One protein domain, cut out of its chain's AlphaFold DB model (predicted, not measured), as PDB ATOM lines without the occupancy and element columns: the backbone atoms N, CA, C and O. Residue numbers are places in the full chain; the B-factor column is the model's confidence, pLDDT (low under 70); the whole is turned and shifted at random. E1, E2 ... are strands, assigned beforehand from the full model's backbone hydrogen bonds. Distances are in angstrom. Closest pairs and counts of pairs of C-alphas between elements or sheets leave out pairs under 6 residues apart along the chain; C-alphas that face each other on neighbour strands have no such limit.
ATOM      1  N   GLY A   2      33.009  27.467 -53.482       66.25
ATOM      2  CA  GLY A   2      32.905  26.018 -53.338       66.25
ATOM      3  C   GLY A   2      32.910  25.659 -51.856       66.25
ATOM      4  O   GLY A   2      33.687  26.227 -51.091       66.25
ATOM      5  N   TYR A   3      32.020  24.763 -51.456       76.31
ATOM      6  CA  TYR A   3      32.053  24.138 -50.142       76.31
ATOM      7  C   TYR A   3      32.252  22.644 -50.354       76.31
ATOM      8  O   TYR A   3      31.653  22.085 -51.278       76.31
ATOM      9  N   ASN A   4      33.051  22.011 -49.501       75.38
ATOM     10  CA  ASN A   4      33.181  20.561 -49.503       75.38
ATOM     11  C   ASN A   4      31.875  19.896 -49.020       75.38
ATOM     12  O   ASN A   4      30.935  20.562 -48.568       75.38
ATOM     13  N   GLU A   5      31.812  18.565 -49.065       75.31
ATOM     14  CA  GLU A   5      30.623  17.800 -48.649       75.31
ATOM     15  C   GLU A   5      30.220  18.035 -47.178       75.31
ATOM     16  O   GLU A   5      29.064  17.830 -46.807       75.31
ATOM     17  N   SER A   6      31.154  18.509 -46.347       79.12
ATOM     18  CA  SER A   6      30.942  18.841 -44.932       79.12
ATOM     19  C   SER A   6      30.557  20.309 -44.693       79.12
ATOM     20  O   SER A   6      30.367  20.714 -43.545       79.12
ATOM     21  N   GLY A   7      30.419  21.117 -45.749       80.75
ATOM     22  CA  GLY A   7      30.046  22.529 -45.659       80.75
ATOM     23  C   GLY A   7      31.188  23.468 -45.252       80.75
ATOM     24  O   GLY A   7      30.913  24.600 -44.852       80.75
ATOM     25  N   VAL A   8      32.449  23.031 -45.344       81.19
ATOM     26  CA  VAL A   8      33.637  23.878 -45.127       81.19
ATOM     27  C   VAL A   8      34.027  24.548 -46.443       81.19
ATOM     28  O   VAL A   8      33.918  23.935 -47.503       81.19
ATOM     29  N   ARG A   9      34.428  25.825 -46.390       81.81
ATOM     30  CA  ARG A   9      34.880  26.572 -47.573       81.81
ATOM     31  C   ARG A   9      36.152  25.925 -48.118       81.81
ATOM     32  O   ARG A   9      37.115  25.758 -47.374       81.81
ATOM     33  N   GLU A  10      36.153  25.614 -49.407       82.19
ATOM     34  CA  GLU A  10      37.343  25.136 -50.109       82.19
ATOM     35  C   GLU A  10      38.070  26.311 -50.755       82.19
ATOM     36  O   GLU A  10      37.462  27.116 -51.464       82.19
ATOM     37  N   ILE A  11      39.378  26.372 -50.541       80.88
ATOM     38  CA  ILE A  11      40.282  27.302 -51.195       80.88
ATOM     39  C   ILE A  11      40.943  26.589 -52.370       80.88
ATOM     40  O   ILE A  11      41.444  25.471 -52.239       80.88
ATOM     41  N   ARG A  12      40.938  27.245 -53.531       84.94
ATOM     42  CA  ARG A  12      41.563  26.747 -54.763       84.94
ATOM     43  C   ARG A  12      42.558  27.773 -55.273       84.94
ATOM     44  O   ARG A  12      42.214  28.946 -55.375       84.94
ATOM     45  N   GLN A  13      43.780  27.358 -55.584       86.44
ATOM     46  CA  GLN A  13      44.830  28.277 -56.029       86.44
ATOM     47  C   GLN A  13      45.718  27.634 -57.088       86.44
ATOM     48  O   GLN A  13      45.996  26.443 -57.030       86.44
ATOM     49  N   ILE A  14      46.193  28.439 -58.033       89.94
ATOM     50  CA  ILE A  14      47.302  28.123 -58.925       89.94
ATOM     51  C   ILE A  14      48.553  28.793 -58.375       89.94
ATOM     52  O   ILE A  14      48.598  30.016 -58.227       89.94
ATOM     53  N   VAL A  15      49.572  27.989 -58.090       90.38
ATOM     54  CA  VAL A  15      50.780  28.450 -57.387       90.38
ATOM     55  C   VAL A  15      52.031  28.438 -58.261       90.38
ATOM     56  O   VAL A  15      52.969  29.186 -57.998       90.38
ATOM     57  N   SER A  16      52.045  27.636 -59.327       94.75
ATOM     58  CA  SER A  16      53.197  27.497 -60.218       94.75
ATOM     59  C   SER A  16      52.762  27.075 -61.618       94.75
ATOM     60  O   SER A  16      51.731  26.419 -61.767       94.75
ATOM     61  N   ILE A  17      53.516  27.472 -62.643       95.94
ATOM     62  CA  ILE A  17      53.202  27.204 -64.049       95.94
ATOM     63  C   ILE A  17      54.486  26.842 -64.788       95.94
ATOM     64  O   ILE A  17      55.511  27.499 -64.618       95.94
ATOM     65  N   ALA A  18      54.398  25.836 -65.654       96.25
ATOM     66  CA  ALA A  18      55.422  25.503 -66.630       96.25
ATOM     67  C   ALA A  18      54.787  25.339 -68.013       96.25
ATOM     68  O   ALA A  18      53.621  24.968 -68.140       96.25
ATOM     69  N   ALA A  19      55.562  25.595 -69.057       94.75
ATOM     70  CA  ALA A  19      55.123  25.428 -70.431       94.75
ATOM     71  C   ALA A  19      56.103  24.527 -71.181       94.75
ATOM     72  O   ALA A  19      57.316  24.638 -71.011       94.75
ATOM     73  N   THR A  20      55.570  23.648 -72.021       94.25
ATOM     74  CA  THR A  20      56.337  22.849 -72.979       94.25
ATOM     75  C   THR A  20      55.804  23.109 -74.383       94.25
ATOM     76  O   THR A  20      54.772  23.761 -74.555       94.25
ATOM     77  N   GLU A  21      56.462  22.569 -75.410       90.06
ATOM     78  CA  GLU A  21      55.925  22.620 -76.776       90.06
ATOM     79  C   GLU A  21      54.532  21.982 -76.880       90.06
ATOM     80  O   GLU A  21      53.724  22.400 -77.705       90.06
ATOM     81  N   ARG A  22      54.234  20.997 -76.022       87.81
ATOM     82  CA  ARG A  22      52.958  20.279 -76.024       87.81
ATOM     83  C   ARG A  22      51.830  21.109 -75.423       87.81
ATOM     84  O   ARG A  22      50.768  21.190 -76.022       87.81
ATOM     85  N   ALA A  23      52.034  21.661 -74.231       90.75
ATOM     86  CA  ALA A  23      50.961  22.279 -73.460       90.75
ATOM     87  C   ALA A  23      51.506  23.191 -72.359       90.75
ATOM     88  O   ALA A  23      52.710  23.233 -72.082       90.75
ATOM     89  N   ILE A  24      50.587  23.883 -71.695       92.88
ATOM     90  CA  ILE A  24      50.846  24.638 -70.473       92.88
ATOM     91  C   ILE A  24      50.305  23.848 -69.293       92.88
ATOM     92  O   ILE A  24      49.187  23.344 -69.337       92.88
ATOM     93  N   TYR A  25      51.096  23.774 -68.231       93.94
ATOM     94  CA  TYR A  25      50.820  23.016 -67.023       93.94
ATOM     95  C   TYR A  25      50.793  23.961 -65.830       93.94
ATOM     96  O   TYR A  25      51.719  24.745 -65.632       93.94
ATOM     97  N   ALA A  26      49.747  23.873 -65.022       93.81
ATOM     98  CA  ALA A  26      49.557  24.679 -63.832       93.81
ATOM     99  C   ALA A  26      49.418  23.776 -62.604       93.81
ATOM    100  O   ALA A  26      48.661  22.806 -62.607       93.81
ATOM    101  N   VAL A  27      50.133  24.115 -61.536       94.06
ATOM    102  CA  VAL A  27      49.956  23.491 -60.225       94.06
ATOM    103  C   VAL A  27      48.739  24.109 -59.567       94.06
ATOM    104  O   VAL A  27      48.771  25.293 -59.232       94.06
ATOM    105  N   LYS A  28      47.707  23.298 -59.346       90.25
ATOM    106  CA  LYS A  28      46.477  23.655 -58.644       90.25
ATOM    107  C   LYS A  28      46.456  22.973 -57.280       90.25
ATOM    108  O   LYS A  28      46.530  21.750 -57.200       90.25
ATOM    109  N   THR A  29      46.340  23.750 -56.213       87.56
ATOM    110  CA  THR A  29      46.160  23.244 -54.849       87.56
ATOM    111  C   THR A  29      44.724  23.463 -54.399       87.56
ATOM    112  O   THR A  29      44.115  24.498 -54.690       87.56
ATOM    113  N   ILE A  30      44.172  22.461 -53.718       84.50
ATOM    114  CA  ILE A  30      42.813  22.487 -53.171       84.50
ATOM    115  C   ILE A  30      42.888  22.092 -51.701       84.50
ATOM    116  O   ILE A  30      43.483  21.070 -51.362       84.50
ATOM    117  N   TYR A  31      42.306  22.910 -50.829       83.06
ATOM    118  CA  TYR A  31      42.287  22.645 -49.395       83.06
ATOM    119  C   TYR A  31      41.089  23.280 -48.705       83.06
ATOM    120  O   TYR A  31      40.570  24.306 -49.142       83.06
ATOM    121  N   ASP A  32      40.682  22.698 -47.584       83.00
ATOM    122  CA  ASP A  32      39.713  23.323 -46.694       83.00
ATOM    123  C   ASP A  32      40.340  24.560 -46.045       83.00
ATOM    124  O   ASP A  32      41.462  24.498 -45.550       83.00
ATOM    125  N   GLU A  33      39.613  25.676 -45.960       80.31
ATOM    126  CA  GLU A  33      40.097  26.926 -45.341       80.31
ATOM    127  C   GLU A  33      40.643  26.713 -43.912       80.31
ATOM    128  O   GLU A  33      41.522  27.441 -43.450       80.31
ATOM    129  N   THR A  34      40.156  25.683 -43.214       81.69
ATOM    130  CA  THR A  34      40.597  25.297 -41.869       81.69
ATOM    131  C   THR A  34      41.771  24.314 -41.833       81.69
ATOM    132  O   THR A  34      42.279  24.046 -40.746       81.69
ATOM    133  N   ASP A  35      42.197  23.769 -42.975       80.62
ATOM    134  CA  ASP A  35      43.237  22.740 -43.088       80.62
ATOM    135  C   ASP A  35      44.138  22.928 -44.324       80.62
ATOM    136  O   ASP A  35      44.279  22.065 -45.188       80.62
ATOM    137  N   ALA A  36      44.802  24.082 -44.396       76.62
ATOM    138  CA  ALA A  36      45.742  24.390 -45.476       76.62
ATOM    139  C   ALA A  36      46.999  23.496 -45.501       76.62
ATOM    140  O   ALA A  36      47.751  23.527 -46.471       76.62
ATOM    141  N   VAL A  37      47.266  22.735 -44.433       74.81
ATOM    142  CA  VAL A  37      48.473  21.898 -44.321       74.81
ATOM    143  C   VAL A  37      48.325  20.587 -45.095       74.81
ATOM    144  O   VAL A  37      49.328  20.056 -45.561       74.81
ATOM    145  N   ASN A  38      47.097  20.095 -45.270       78.00
ATOM    146  CA  ASN A  38      46.806  18.842 -45.970       78.00
ATOM    147  C   ASN A  38      46.218  19.089 -47.369       78.00
ATOM    148  O   ASN A  38      45.309  18.381 -47.804       78.00
ATOM    149  N   ALA A  39      46.705  20.117 -48.070       83.62
ATOM    150  CA  ALA A  39      46.212  20.449 -49.401       83.62
ATOM    151  C   ALA A  39      46.518  19.327 -50.401       83.62
ATOM    152  O   ALA A  39      47.672  18.906 -50.519       83.62
ATOM    153  N   ALA A  40      45.504  18.908 -51.158       87.50
ATOM    154  CA  ALA A  40      45.681  18.007 -52.289       87.50
ATOM    155  C   ALA A  40      46.284  18.779 -53.470       87.50
ATOM    156  O   ALA A  40      45.836  19.881 -53.818       87.50
ATOM    157  N   GLY A  41      47.332  18.212 -54.058       91.88
ATOM    158  CA  GLY A  41      48.063  18.799 -55.168       91.88
ATOM    159  C   GLY A  41      47.641  18.196 -56.498       91.88
ATOM    160  O   GLY A  41      47.595  16.976 -56.655       91.88
ATOM    161  N   HIS A  42      47.403  19.059 -57.479       93.00
ATOM    162  CA  HIS A  42      47.125  18.660 -58.850       93.00
ATOM    163  C   HIS A  42      48.043  19.398 -59.823       93.00
ATOM    164  O   HIS A  42      48.336  20.579 -59.641       93.00
ATOM    165  N   VAL A  43      48.447  18.727 -60.896       94.56
ATOM    166  CA  VAL A  43      48.920  19.391 -62.114       94.56
ATOM    167  C   VAL A  43      47.793  19.297 -63.120       94.56
ATOM    168  O   VAL A  43      47.391  18.197 -63.496       94.56
ATOM    169  N   VAL A  44      47.287  20.444 -63.547       91.50
ATOM    170  CA  VAL A  44      46.305  20.547 -64.625       91.50
ATOM    171  C   VAL A  44      46.962  21.125 -65.864       91.50
ATOM    172  O   VAL A  44      47.963  21.834 -65.754       91.50
ATOM    173  N   TRP A  45      46.421  20.838 -67.040       90.31
ATOM    174  CA  TRP A  45      46.997  21.311 -68.289       90.31
ATOM    175  C   TRP A  45      45.968  21.951 -69.224       90.31
ATOM    176  O   TRP A  45      44.753  21.806 -69.053       90.31
ATOM    177  N   ALA A  46      46.482  22.736 -70.165       88.38
ATOM    178  CA  ALA A  46      45.725  23.399 -71.215       88.38
ATOM    179  C   ALA A  46      46.544  23.452 -72.509       88.38
ATOM    180  O   ALA A  46      47.760  23.672 -72.478       88.38
ATOM    181  N   ASP A  47      45.858  23.286 -73.636       87.06
ATOM    182  CA  ASP A  47      46.465  23.356 -74.960       87.06
ATOM    183  C   ASP A  47      46.801  24.785 -75.394       87.06
ATOM    184  O   ASP A  47      46.106  25.766 -75.097       87.06
ATOM    185  N   TRP A  48      47.852  24.868 -76.202       88.69
ATOM    186  CA  TRP A  48      48.101  26.014 -77.064       88.69
ATOM    187  C   TRP A  48      46.988  26.167 -78.111       88.69
ATOM    188  O   TRP A  48      46.343  25.192 -78.513       88.69
ATOM    189  N   ASN A  49      46.800  27.390 -78.607       86.88
ATOM    190  CA  ASN A  49      46.095  27.592 -79.870       86.88
ATOM    191  C   ASN A  49      46.877  26.980 -81.041       86.88
ATOM    192  O   ASN A  49      48.066  26.687 -80.930       86.88
ATOM    193  N   ASP A  50      46.215  26.826 -82.190       87.62
ATOM    194  CA  ASP A  50      46.826  26.239 -83.395       87.62
ATOM    195  C   ASP A  50      48.124  26.934 -83.838       87.62
ATOM    196  O   ASP A  50      48.990  26.316 -84.451       87.62
ATOM    197  N   GLU A  51      48.273  28.222 -83.528       89.88
ATOM    198  CA  GLU A  51      49.445  29.023 -83.890       89.88
ATOM    199  C   GLU A  51      50.572  28.974 -82.845       89.88
ATOM    200  O   GLU A  51      51.635  29.547 -83.083       89.88
ATOM    201  N   HIS A  52      50.358  28.328 -81.693       87.88
ATOM    202  CA  HIS A  52      51.270  28.346 -80.544       87.88
ATOM    203  C   HIS A  52      51.683  29.770 -80.125       87.88
ATOM    204  O   HIS A  52      52.837  30.034 -79.791       87.88
ATOM    205  N   THR A  53      50.737  30.712 -80.155       88.12
ATOM    206  CA  THR A  53      50.936  32.124 -79.785       88.12
ATOM    207  C   THR A  53      50.275  32.496 -78.462       88.12
ATOM    208  O   THR A  53      50.706  33.450 -77.810       88.12
ATOM    209  N   CYS A  54      49.244  31.757 -78.050       86.44
ATOM    210  CA  CYS A  54      48.547  31.939 -76.781       86.44
ATOM    211  C   CYS A  54      47.761  30.684 -76.370       86.44
ATOM    212  O   CYS A  54      47.750  29.682 -77.086       86.44
ATOM    213  N   LEU A  55      47.098  30.734 -75.209       83.56
ATOM    214  CA  LEU A  55      46.143  29.702 -74.799       83.56
ATOM    215  C   LEU A  55      44.860  29.775 -75.640       83.56
ATOM    216  O   LEU A  55      44.291  30.854 -75.816       83.56
ATOM    217  N   ASP A  56      44.366  28.627 -76.109       79.19
ATOM    218  CA  ASP A  56      43.140  28.546 -76.918       79.19
ATOM    219  C   ASP A  56      41.890  28.666 -76.030       79.19
ATOM    220  O   ASP A  56      41.702  27.789 -75.181       79.19
ATOM    221  N   PRO A  57      41.065  29.734 -76.135       71.50
ATOM    222  CA  PRO A  57      39.866  29.926 -75.307       71.50
ATOM    223  C   PRO A  57      38.818  28.824 -75.448       71.50
ATOM    224  O   PRO A  57      38.032  28.658 -74.517       71.50
ATOM    225  N   ASP A  58      38.828  28.087 -76.559       71.19
ATOM    226  CA  ASP A  58      37.754  27.176 -76.950       71.19
ATOM    227  C   ASP A  58      38.134  25.683 -76.826       71.19
ATOM    228  O   ASP A  58      37.284  24.821 -77.061       71.19
ATOM    229  N   ARG A  59      39.381  25.354 -76.448       73.38
ATOM    230  CA  ARG A  59      39.834  23.969 -76.183       73.38
ATOM    231  C   ARG A  59      39.609  23.535 -74.741       73.38
ATOM    232  O   ARG A  59      39.459  24.366 -73.845       73.38
ATOM    233  N   ASP A  60      39.637  22.218 -74.533       60.31
ATOM    234  CA  ASP A  60      39.601  21.613 -73.206       60.31
ATOM    235  C   ASP A  60      40.748  22.150 -72.337       60.31
ATOM    236  O   ASP A  60      41.902  22.278 -72.756       60.31
ATOM    237  N   ARG A  61      40.400  22.516 -71.104       70.00
ATOM    238  CA  ARG A  61      41.295  23.110 -70.110       70.00
ATOM    239  C   ARG A  61      41.009  22.488 -68.764       70.00
ATOM    240  O   ARG A  61      39.864  22.162 -68.458       70.00
ATOM    241  N   GLY A  62      42.044  22.377 -67.942       68.12
ATOM    242  CA  GLY A  62      41.883  21.870 -66.584       68.12
ATOM    243  C   GLY A  62      41.828  20.344 -66.513       68.12
ATOM    244  O   GLY A  62      41.443  19.809 -65.476       68.12
ATOM    245  N   MET A  63      42.215  19.643 -67.587       81.31
ATOM    246  CA  MET A  63      42.429  18.197 -67.533       81.31
ATOM    247  C   MET A  63      43.604  17.898 -66.607       81.31
ATOM    248  O   MET A  63      44.596  18.631 -66.574       81.31
ATOM    249  N   THR A  64      43.486  16.828 -65.834       88.81
ATOM    250  CA  THR A  64      44.457  16.504 -64.793       88.81
ATOM    251  C   THR A  64      45.586  15.658 -65.366       88.81
ATOM    252  O   THR A  64      45.354  14.583 -65.903       88.81
ATOM    253  N   ALA A  65      46.818  16.139 -65.231       92.88
ATOM    254  CA  ALA A  65      48.036  15.409 -65.566       92.88
ATOM    255  C   ALA A  65      48.646  14.678 -64.364       92.88
ATOM    256  O   ALA A  65      49.374  13.710 -64.547       92.88
ATOM    257  N   LEU A  66      48.385  15.152 -63.147       95.06
ATOM    258  CA  LEU A  66      48.853  14.542 -61.906       95.06
ATOM    259  C   LEU A  66      47.883  14.906 -60.783       95.06
ATOM    260  O   LEU A  66      47.491  16.066 -60.678       95.06
ATOM    261  N   SER A  67      47.530  13.948 -59.934       93.88
ATOM    262  CA  SER A  67      46.880  14.181 -58.639       93.88
ATOM    263  C   SER A  67      47.661  13.486 -57.545       93.88
ATOM    264  O   SER A  67      48.165  12.389 -57.757       93.88
ATOM    265  N   THR A  68      47.733  14.092 -56.369       92.56
ATOM    266  CA  THR A  68      48.367  13.486 -55.200       92.56
ATOM    267  C   THR A  68      47.744  13.997 -53.905       92.56
ATOM    268  O   THR A  68      47.246  15.123 -53.835       92.56
ATOM    269  N   ASN A  69      47.804  13.175 -52.858       90.44
ATOM    270  CA  ASN A  69      47.485  13.575 -51.487       90.44
ATOM    271  C   ASN A  69      48.576  14.440 -50.818       90.44
ATOM    272  O   ASN A  69      48.499  14.710 -49.622       90.44
ATOM    273  N   ASP A  70      49.588  14.862 -51.577       90.19
ATOM    274  CA  ASP A  70      50.658  15.762 -51.160       90.19
ATOM    275  C   ASP A  70      50.432  17.184 -51.704       90.19
ATOM    276  O   ASP A  70      49.892  17.381 -52.794       90.19
ATOM    277  N   SER A  71      50.894  18.205 -50.985       90.94
ATOM    278  CA  SER A  71      50.760  19.592 -51.433       90.94
ATOM    279  C   SER A  71      51.860  19.927 -52.435       90.94
ATOM    280  O   SER A  71      53.008  20.146 -52.050       90.94
ATOM    281  N   ILE A  72      51.530  19.975 -53.726       93.88
ATOM    282  CA  ILE A  72      52.471  20.407 -54.769       93.88
ATOM    283  C   ILE A  72      52.721  21.917 -54.644       93.88
ATOM    284  O   ILE A  72      51.784  22.698 -54.493       93.88
ATOM    285  N   LEU A  73      53.988  22.323 -54.719       93.81
ATOM    286  CA  LEU A  73      54.428  23.708 -54.523       93.81
ATOM    287  C   LEU A  73      55.027  24.334 -55.782       93.81
ATOM    288  O   LEU A  73      54.844  25.528 -56.010       93.81
ATOM    289  N   ALA A  74      55.727  23.552 -56.605       96.25
ATOM    290  CA  ALA A  74      56.383  24.070 -57.797       96.25
ATOM    291  C   ALA A  74      56.351  23.076 -58.956       96.25
ATOM    292  O   ALA A  74      56.322  21.859 -58.763       96.25
ATOM    293  N   ILE A  75      56.375  23.629 -60.167       98.25
ATOM    294  CA  ILE A  75      56.591  22.902 -61.409       98.25
ATOM    295  C   ILE A  75      57.634  23.636 -62.251       98.25
ATOM    296  O   ILE A  75      57.675  24.865 -62.287       98.25
ATOM    297  N   TRP A  76      58.463  22.872 -62.945       98.44
ATOM    298  CA  TRP A  76      59.417  23.356 -63.930       98.44
ATOM    299  C   TRP A  76      59.414  22.421 -65.139       98.44
ATOM    300  O   TRP A  76      59.194  21.219 -64.996       98.44
ATOM    301  N   ALA A  77      59.634  22.974 -66.329       98.19
ATOM    302  CA  ALA A  77      59.849  22.200 -67.543       98.19
ATOM    303  C   ALA A  77      61.325  22.279 -67.931       98.19
ATOM    304  O   ALA A  77      61.871  23.375 -68.068       98.19
ATOM    305  N   SER A  78      61.958  21.126 -68.123       98.31
ATOM    306  CA  SER A  78      63.337  21.066 -68.583       98.31
ATOM    307  C   SER A  78      63.480  21.543 -70.024       98.31
ATOM    308  O   SER A  78      62.510  21.507 -70.787       98.31
ATOM    309  N   PRO A  79      64.693  21.932 -70.464       97.12
ATOM    310  CA  PRO A  79      64.941  22.236 -71.870       97.12
ATOM    311  C   PRO A  79      64.645  21.059 -72.811       97.12
ATOM    312  O   PRO A  79      64.476  21.262 -74.008       97.12
ATOM    313  N   GLN A  80      64.580  19.830 -72.285       97.50
ATOM    314  CA  GLN A  80      64.180  18.633 -73.029       97.50
ATOM    315  C   GLN A  80      62.650  18.463 -73.120       97.50
ATOM    316  O   GLN A  80      62.180  17.549 -73.793       97.50
ATOM    317  N   GLY A  81      61.869  19.329 -72.467       96.62
ATOM    318  CA  GLY A  81      60.407  19.319 -72.493       96.62
ATOM    319  C   GLY A  81      59.752  18.417 -71.446       96.62
ATOM    320  O   GLY A  81      58.547  18.179 -71.532       96.62
ATOM    321  N   HIS A  82      60.506  17.919 -70.463       97.88
ATOM    322  CA  HIS A  82      59.964  17.088 -69.389       97.88
ATOM    323  C   HIS A  82      59.598  17.921 -68.162       97.88
ATOM    324  O   HIS A  82      60.262  18.899 -67.831       97.88
ATOM    325  N   LEU A  83      58.539  17.520 -67.465       98.44
ATOM    326  CA  LEU A  83      58.074  18.204 -66.265       98.44
ATOM    327  C   LEU A  83      58.814  17.694 -65.034       98.44
ATOM    328  O   LEU A  83      59.101  16.506 -64.926       98.44
ATOM    329  N   TRP A  84      59.048  18.591 -64.088       98.62
ATOM    330  CA  TRP A  84      59.573  18.330 -62.755       98.62
ATOM    331  C   TRP A  84      58.678  19.038 -61.751       98.62
ATOM    332  O   TRP A  84      58.503  20.253 -61.817       98.62
ATOM    333  N   VAL A  85      58.088  18.274 -60.844       98.38
ATOM    334  CA  VAL A  85      57.049  18.732 -59.924       98.38
ATOM    335  C   VAL A  85      57.478  18.400 -58.507       98.38
ATOM    336  O   VAL A  85      57.920  17.281 -58.241       98.38
ATOM    337  N   THR A  86      57.354  19.356 -57.594       97.12
ATOM    338  CA  THR A  86      57.864  19.216 -56.228       97.12
ATOM    339  C   THR A  86      56.814  19.560 -55.191       97.12
ATOM    340  O   THR A  86      55.946  20.403 -55.422       97.12
ATOM    341  N   SER A  87      56.902  18.918 -54.028       94.38
ATOM    342  CA  SER A  87      55.886  19.038 -52.985       94.38
ATOM    343  C   SER A  87      56.400  19.547 -51.638       94.38
ATOM    344  O   SER A  87      57.604  19.650 -51.366       94.38
ATOM    345  N   ALA A  88      55.442  19.826 -50.756       91.19
ATOM    346  CA  ALA A  88      55.666  20.189 -49.371       91.19
ATOM    347  C   ALA A  88      56.363  19.069 -48.584       91.19
ATOM    348  O   ALA A  88      57.250  19.358 -47.779       91.19
ATOM    349  N   ASN A  89      56.025  17.802 -48.843       89.81
ATOM    350  CA  ASN A  89      56.581  16.660 -48.112       89.81
ATOM    351  C   ASN A  89      57.898  16.113 -48.680       89.81
ATOM    352  O   ASN A  89      58.445  15.154 -48.143       89.81
ATOM    353  N   GLY A  90      58.469  16.759 -49.701       91.38
ATOM    354  CA  GLY A  90      59.758  16.354 -50.268       91.38
ATOM    355  C   GLY A  90      59.650  15.352 -51.416       91.38
ATOM    356  O   GLY A  90      60.662  14.775 -51.817       91.38
ATOM    357  N   VAL A  92      59.210  14.320 -55.291       96.56
ATOM    358  CA  VAL A  92      59.582  14.802 -56.622       96.56
ATOM    359  C   VAL A  92      58.961  13.873 -57.654       96.56
ATOM    360  O   VAL A  92      59.186  12.662 -57.616       96.56
ATOM    361  N   TYR A  93      58.206  14.451 -58.581       97.25
ATOM    362  CA  TYR A  93      57.657  13.768 -59.747       97.25
ATOM    363  C   TYR A  93      58.334  14.304 -60.999       97.25
ATOM    364  O   TYR A  93      58.579  15.506 -61.107       97.25
ATOM    365  N   THR A  94      58.603  13.441 -61.969       98.06
ATOM    366  CA  THR A  94      59.081  13.883 -63.278       98.06
ATOM    367  C   THR A  94      58.542  13.029 -64.409       98.06
ATOM    368  O   THR A  94      58.291  11.844 -64.224       98.06
ATOM    369  N   THR A  95      58.390  13.623 -65.590       97.62
ATOM    370  CA  THR A  95      58.152  12.877 -66.836       97.62
ATOM    371  C   THR A  95      59.450  12.553 -67.576       97.62
ATOM    372  O   THR A  95      59.404  11.998 -68.671       97.62
ATOM    373  N   ALA A  96      60.603  12.954 -67.033       97.69
ATOM    374  CA  ALA A  96      61.901  12.634 -67.601       97.69
ATOM    375  C   ALA A  96      62.191  11.131 -67.453       97.69
ATOM    376  O   ALA A  96      61.767  10.508 -66.474       97.69
ATOM    377  N   PRO A  97      62.937  10.525 -68.393       95.81
ATOM    378  CA  PRO A  97      63.293   9.113 -68.334       95.81
ATOM    379  C   PRO A  97      64.370   8.870 -67.265       95.81
ATOM    380  O   PRO A  97      65.559   8.769 -67.562       95.81
ATOM    381  N   VAL A  98      63.943   8.772 -66.008       95.31
ATOM    382  CA  VAL A  98      64.800   8.525 -64.843       95.31
ATOM    383  C   VAL A  98      64.583   7.121 -64.289       95.31
ATOM    384  O   VAL A  98      63.564   6.476 -64.523       95.31
ATOM    385  N   THR A  99      65.557   6.618 -63.532       91.00
ATOM    386  CA  THR A  99      65.413   5.376 -62.767       91.00
ATOM    387  C   THR A  99      65.690   5.679 -61.306       91.00
ATOM    388  O   THR A  99      66.837   5.887 -60.919       91.00
ATOM    389  N   TRP A 100      64.637   5.709 -60.494       91.81
ATOM    390  CA  TRP A 100      64.727   6.040 -59.076       91.81
ATOM    391  C   TRP A 100      64.299   4.871 -58.189       91.81
ATOM    392  O   TRP A 100      63.468   4.054 -58.597       91.81
ATOM    393  N   PRO A 101      64.834   4.778 -56.958       82.56
ATOM    394  CA  PRO A 101      64.211   3.948 -55.942       82.56
ATOM    395  C   PRO A 101      62.797   4.475 -55.638       82.56
ATOM    396  O   PRO A 101      62.556   5.686 -55.756       82.56
ATOM    397  N   PRO A 102      61.872   3.595 -55.213       82.25
ATOM    398  CA  PRO A 102      60.542   4.027 -54.808       82.25
ATOM    399  C   PRO A 102      60.624   5.055 -53.663       82.25
ATOM    400  O   PRO A 102      61.599   5.052 -52.900       82.25
ATOM    401  N   PRO A 103      59.616   5.936 -53.537       84.75
ATOM    402  CA  PRO A 103      59.550   6.923 -52.464       84.75
ATOM    403  C   PRO A 103      59.619   6.252 -51.084       84.75
ATOM    404  O   PRO A 103      59.162   5.125 -50.898       84.75
ATOM    405  N   ARG A 104      60.222   6.941 -50.107       76.12
ATOM    406  CA  ARG A 104      60.581   6.341 -48.808       76.12
ATOM    407  C   ARG A 104      59.425   6.192 -47.813       76.12
ATOM    408  O   ARG A 104      59.591   5.466 -46.835       76.12
ATOM    409  N   TRP A 105      58.294   6.866 -48.019       71.75
ATOM    410  CA  TRP A 105      57.208   6.933 -47.035       71.75
ATOM    411  C   TRP A 105      55.881   6.436 -47.623       71.75
ATOM    412  O   TRP A 105      55.459   6.880 -48.688       71.75
ATOM    413  N   GLU A 106      55.198   5.555 -46.891       62.69
ATOM    414  CA  GLU A 106      53.793   5.180 -47.107       62.69
ATOM    415  C   GLU A 106      52.962   5.995 -46.098       62.69
ATOM    416  O   GLU A 106      53.236   5.897 -44.897       62.69
ATOM    417  N   PRO A 107      52.035   6.874 -46.537       71.62
ATOM    418  CA  PRO A 107      50.987   6.564 -47.511       71.62
ATOM    419  C   PRO A 107      50.897   7.575 -48.678       71.62
ATOM    420  O   PRO A 107      49.864   8.225 -48.854       71.62
ATOM    421  N   LEU A 108      51.963   7.739 -49.470       85.31
ATOM    422  CA  LEU A 108      51.889   8.553 -50.689       85.31
ATOM    423  C   LEU A 108      50.896   7.928 -51.685       85.31
ATOM    424  O   LEU A 108      51.131   6.822 -52.172       85.31
ATOM    425  N   ASP A 109      49.822   8.653 -51.991       88.50
ATOM    426  CA  ASP A 109      48.815   8.270 -52.981       88.50
ATOM    427  C   ASP A 109      48.827   9.293 -54.118       88.50
ATOM    428  O   ASP A 109      48.795  10.509 -53.885       88.50
ATOM    429  N   TRP A 110      48.947   8.805 -55.348       92.00
ATOM    430  CA  TRP A 110      49.032   9.650 -56.529       92.00
ATOM    431  C   TRP A 110      48.538   8.923 -57.780       92.00
ATOM    432  O   TRP A 110      48.654   7.705 -57.904       92.00
ATOM    433  N   ASP A 111      48.019   9.704 -58.723       90.38
ATOM    434  CA  ASP A 111      47.552   9.244 -60.026       90.38
ATOM    435  C   ASP A 111      48.091  10.159 -61.131       90.38
ATOM    436  O   ASP A 111      48.031  11.385 -61.028       90.38
ATOM    437  N   GLY A 112      48.619   9.562 -62.199       86.25
ATOM    438  CA  GLY A 112      49.219  10.264 -63.339       86.25
ATOM    439  C   GLY A 112      48.214  10.793 -64.368       86.25
ATOM    440  O   GLY A 112      48.583  10.957 -65.529       86.25
ATOM    441  N   GLY A 113      46.946  10.984 -63.985       76.06
ATOM    442  CA  GLY A 113      45.886  11.480 -64.866       76.06
ATOM    443  C   GLY A 113      45.328  10.440 -65.843       76.06
ATOM    444  O   GLY A 113      44.495  10.771 -66.682       76.06
ATOM    445  N   GLY A 114      45.773   9.182 -65.779       72.06
ATOM    446  CA  GLY A 114      45.314   8.117 -66.674       72.06
ATOM    447  C   GLY A 114      45.358   8.500 -68.166       72.06
ATOM    448  O   GLY A 114      46.361   9.009 -68.667       72.06
ATOM    449  N   SER A 115      44.254   8.255 -68.884       62.25
ATOM    450  CA  SER A 115      44.108   8.571 -70.315       62.25
ATOM    451  C   SER A 115      44.071  10.065 -70.641       62.25
ATOM    452  O   SER A 115      44.155  10.417 -71.816       62.25
ATOM    453  N   ASP A 116      43.924  10.933 -69.639       62.34
ATOM    454  CA  ASP A 116      43.683  12.364 -69.840       62.34
ATOM    455  C   ASP A 116      44.978  13.142 -70.125       62.34
ATOM    456  O   ASP A 116      44.929  14.227 -70.697       62.34
ATOM    457  N   ALA A 117      46.151  12.601 -69.781       70.56
ATOM    458  CA  ALA A 117      47.444  13.217 -70.102       70.56
ATOM    459  C   ALA A 117      48.463  12.236 -70.705       70.56
ATOM    460  O   ALA A 117      49.283  12.658 -71.529       70.56
ATOM    461  N   ASP A 118      48.401  10.950 -70.332       79.06
ATOM    462  CA  ASP A 118      49.323   9.888 -70.771       79.06
ATOM    463  C   ASP A 118      50.805  10.305 -70.653       79.06
ATOM    464  O   ASP A 118      51.590  10.234 -71.602       79.06
ATOM    465  N   LEU A 119      51.174  10.851 -69.487       90.38
ATOM    466  CA  LEU A 119      52.541  11.274 -69.184       90.38
ATOM    467  C   LEU A 119      53.278  10.189 -68.376       90.38
ATOM    468  O   LEU A 119      52.728   9.675 -67.398       90.38
ATOM    469  N   PRO A 120      54.531   9.845 -68.733       93.00
ATOM    470  CA  PRO A 120      55.280   8.762 -68.098       93.00
ATOM    471  C   PRO A 120      55.911   9.217 -66.775       93.00
ATOM    472  O   PRO A 120      57.115   9.451 -66.687       93.00
ATOM    473  N   TRP A 121      55.092   9.372 -65.738       94.19
ATOM    474  CA  TRP A 121      55.550   9.846 -64.435       94.19
ATOM    475  C   TRP A 121      56.460   8.844 -63.713       94.19
ATOM    476  O   TRP A 121      56.124   7.674 -63.532       94.19
ATOM    477  N   SER A 122      57.584   9.354 -63.222       94.88
ATOM    478  CA  SER A 122      58.458   8.738 -62.226       94.88
ATOM    479  C   SER A 122      58.389   9.546 -60.936       94.88
ATOM    480  O   SER A 122      58.336  10.774 -60.979       94.88
ATOM    481  N   VAL A 123      58.409   8.873 -59.786       94.81
ATOM    482  CA  VAL A 123      58.273   9.518 -58.473       94.81
ATOM    483  C   VAL A 123      59.315   9.002 -57.490       94.81
ATOM    484  O   VAL A 123      59.624   7.811 -57.451       94.81
ATOM    485  N   THR A 124      59.851   9.903 -56.675       94.06
ATOM    486  CA  THR A 124      60.682   9.560 -55.519       94.06
ATOM    487  C   THR A 124      60.588  10.654 -54.456       94.06
ATOM    488  O   THR A 124      59.835  11.615 -54.594       94.06
ATOM    489  N   THR A 125      61.344  10.513 -53.374       92.56
ATOM    490  CA  THR A 125      61.448  11.520 -52.310       92.56
ATOM    491  C   THR A 125      62.897  11.936 -52.128       92.56
ATOM    492  O   THR A 125      63.787  11.081 -52.162       92.56
ATOM    493  N   LEU A 126      63.131  13.224 -51.879       92.12
ATOM    494  CA  LEU A 126      64.468  13.727 -51.572       92.12
ATOM    495  C   LEU A 126      65.062  13.037 -50.326       92.12
ATOM    496  O   LEU A 126      64.317  12.597 -49.446       92.12
TER     497      LEU A 126
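Overview. This is residues 2 to 90 and 92 to 126 of the 337 residues of an uncharacterized protein of Subtercola sp. Z020 (UniProt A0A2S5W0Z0). Two antiparallel sheets of four strands each make a sandwich, two sheets face to face but offset, so that they overlap only in part: E5 lies over E1, E2 and E3, while E7 and E8 reach past the first sheet. The long stretch of residues 95 to 121 folds back from E7, runs beside E4 with residues 110 to 111 and returns into E8. The printed part has 124 residues, with no named helix and eight named strands, E1 to E8 in chain order; the sheets run E1 E2 E3 E4 and E5 E6 E7 E8. The class is all strand, with 54 of the 124 residues in named strands, under half. The whole is compact, with a radius of gyration of the C-alphas of 15.0 A and spans of 44 by 38 by 23 A.

Arrangement. E1, residues 10 to 19, E2, residues 23 to 32, E3, residues 40 to 47, and E4, residues 61 to 68, form a meander, each strand the antiparallel neighbour of the one before, in a strongly twisted sheet. In the hairpin E1 and E2, N 13 and O 29 are 3.0 A apart; in the hairpin E2 and E3, N 26 and O 44 are 2.8 A apart; in the hairpin E3 and E4, N 43 and O 66 are 2.8 A apart. E4 bends by 61 degrees at residue 65, and its residues 67 to 68 pair antiparallel with residues 110 to 111. In the other sheet, E5, residues 72 to 77, and E6, residues 83 to 87, are a hairpin with N 76 and O 84 at 2.9 A. E7, residues 92 to 94, is antiparallel to E6, with N 85 and O 93 at 2.8 A, and forms a hairpin with E8, residues 122 to 125, where N 94 and O 122 are 2.9 A apart. Between the sheets, the closest C-alphas of E1 and E5 are those of Ser 16 and Ala 74, 5.3 A apart, and those of E3 and E5 are Gly 41 and Ile 72, 4.7 A apart. E8 is apart from E1, E2, E3 and E4.

Along the chain. E1 begins at C-alpha 10, (37.343, 25.136, -50.109), and is 27.0 A long. E2 is 29.1 A, E3 23.3 A, E4 19.1 A, E5 14.9 A and E6 13.5 A; E7 and E8 are shorter. E5 begins at C-alpha 72, (52.471, 20.407, -54.769), and E8 ends at C-alpha 125, (61.448, 11.520, -52.310).

Size, cuts and confidence. The two C-alphas farthest apart are those of Ser 6 and Glu 51, 44.3 A. Residue 91 is not printed; C-alphas 90 and 92 are 6.5 A apart across the cut. The links E3 to E4 and E7 to E8 are long. The mean pLDDT of the printed part is 87.1; residues 2, 60, 62, 106 and 115 to 116 are under 70.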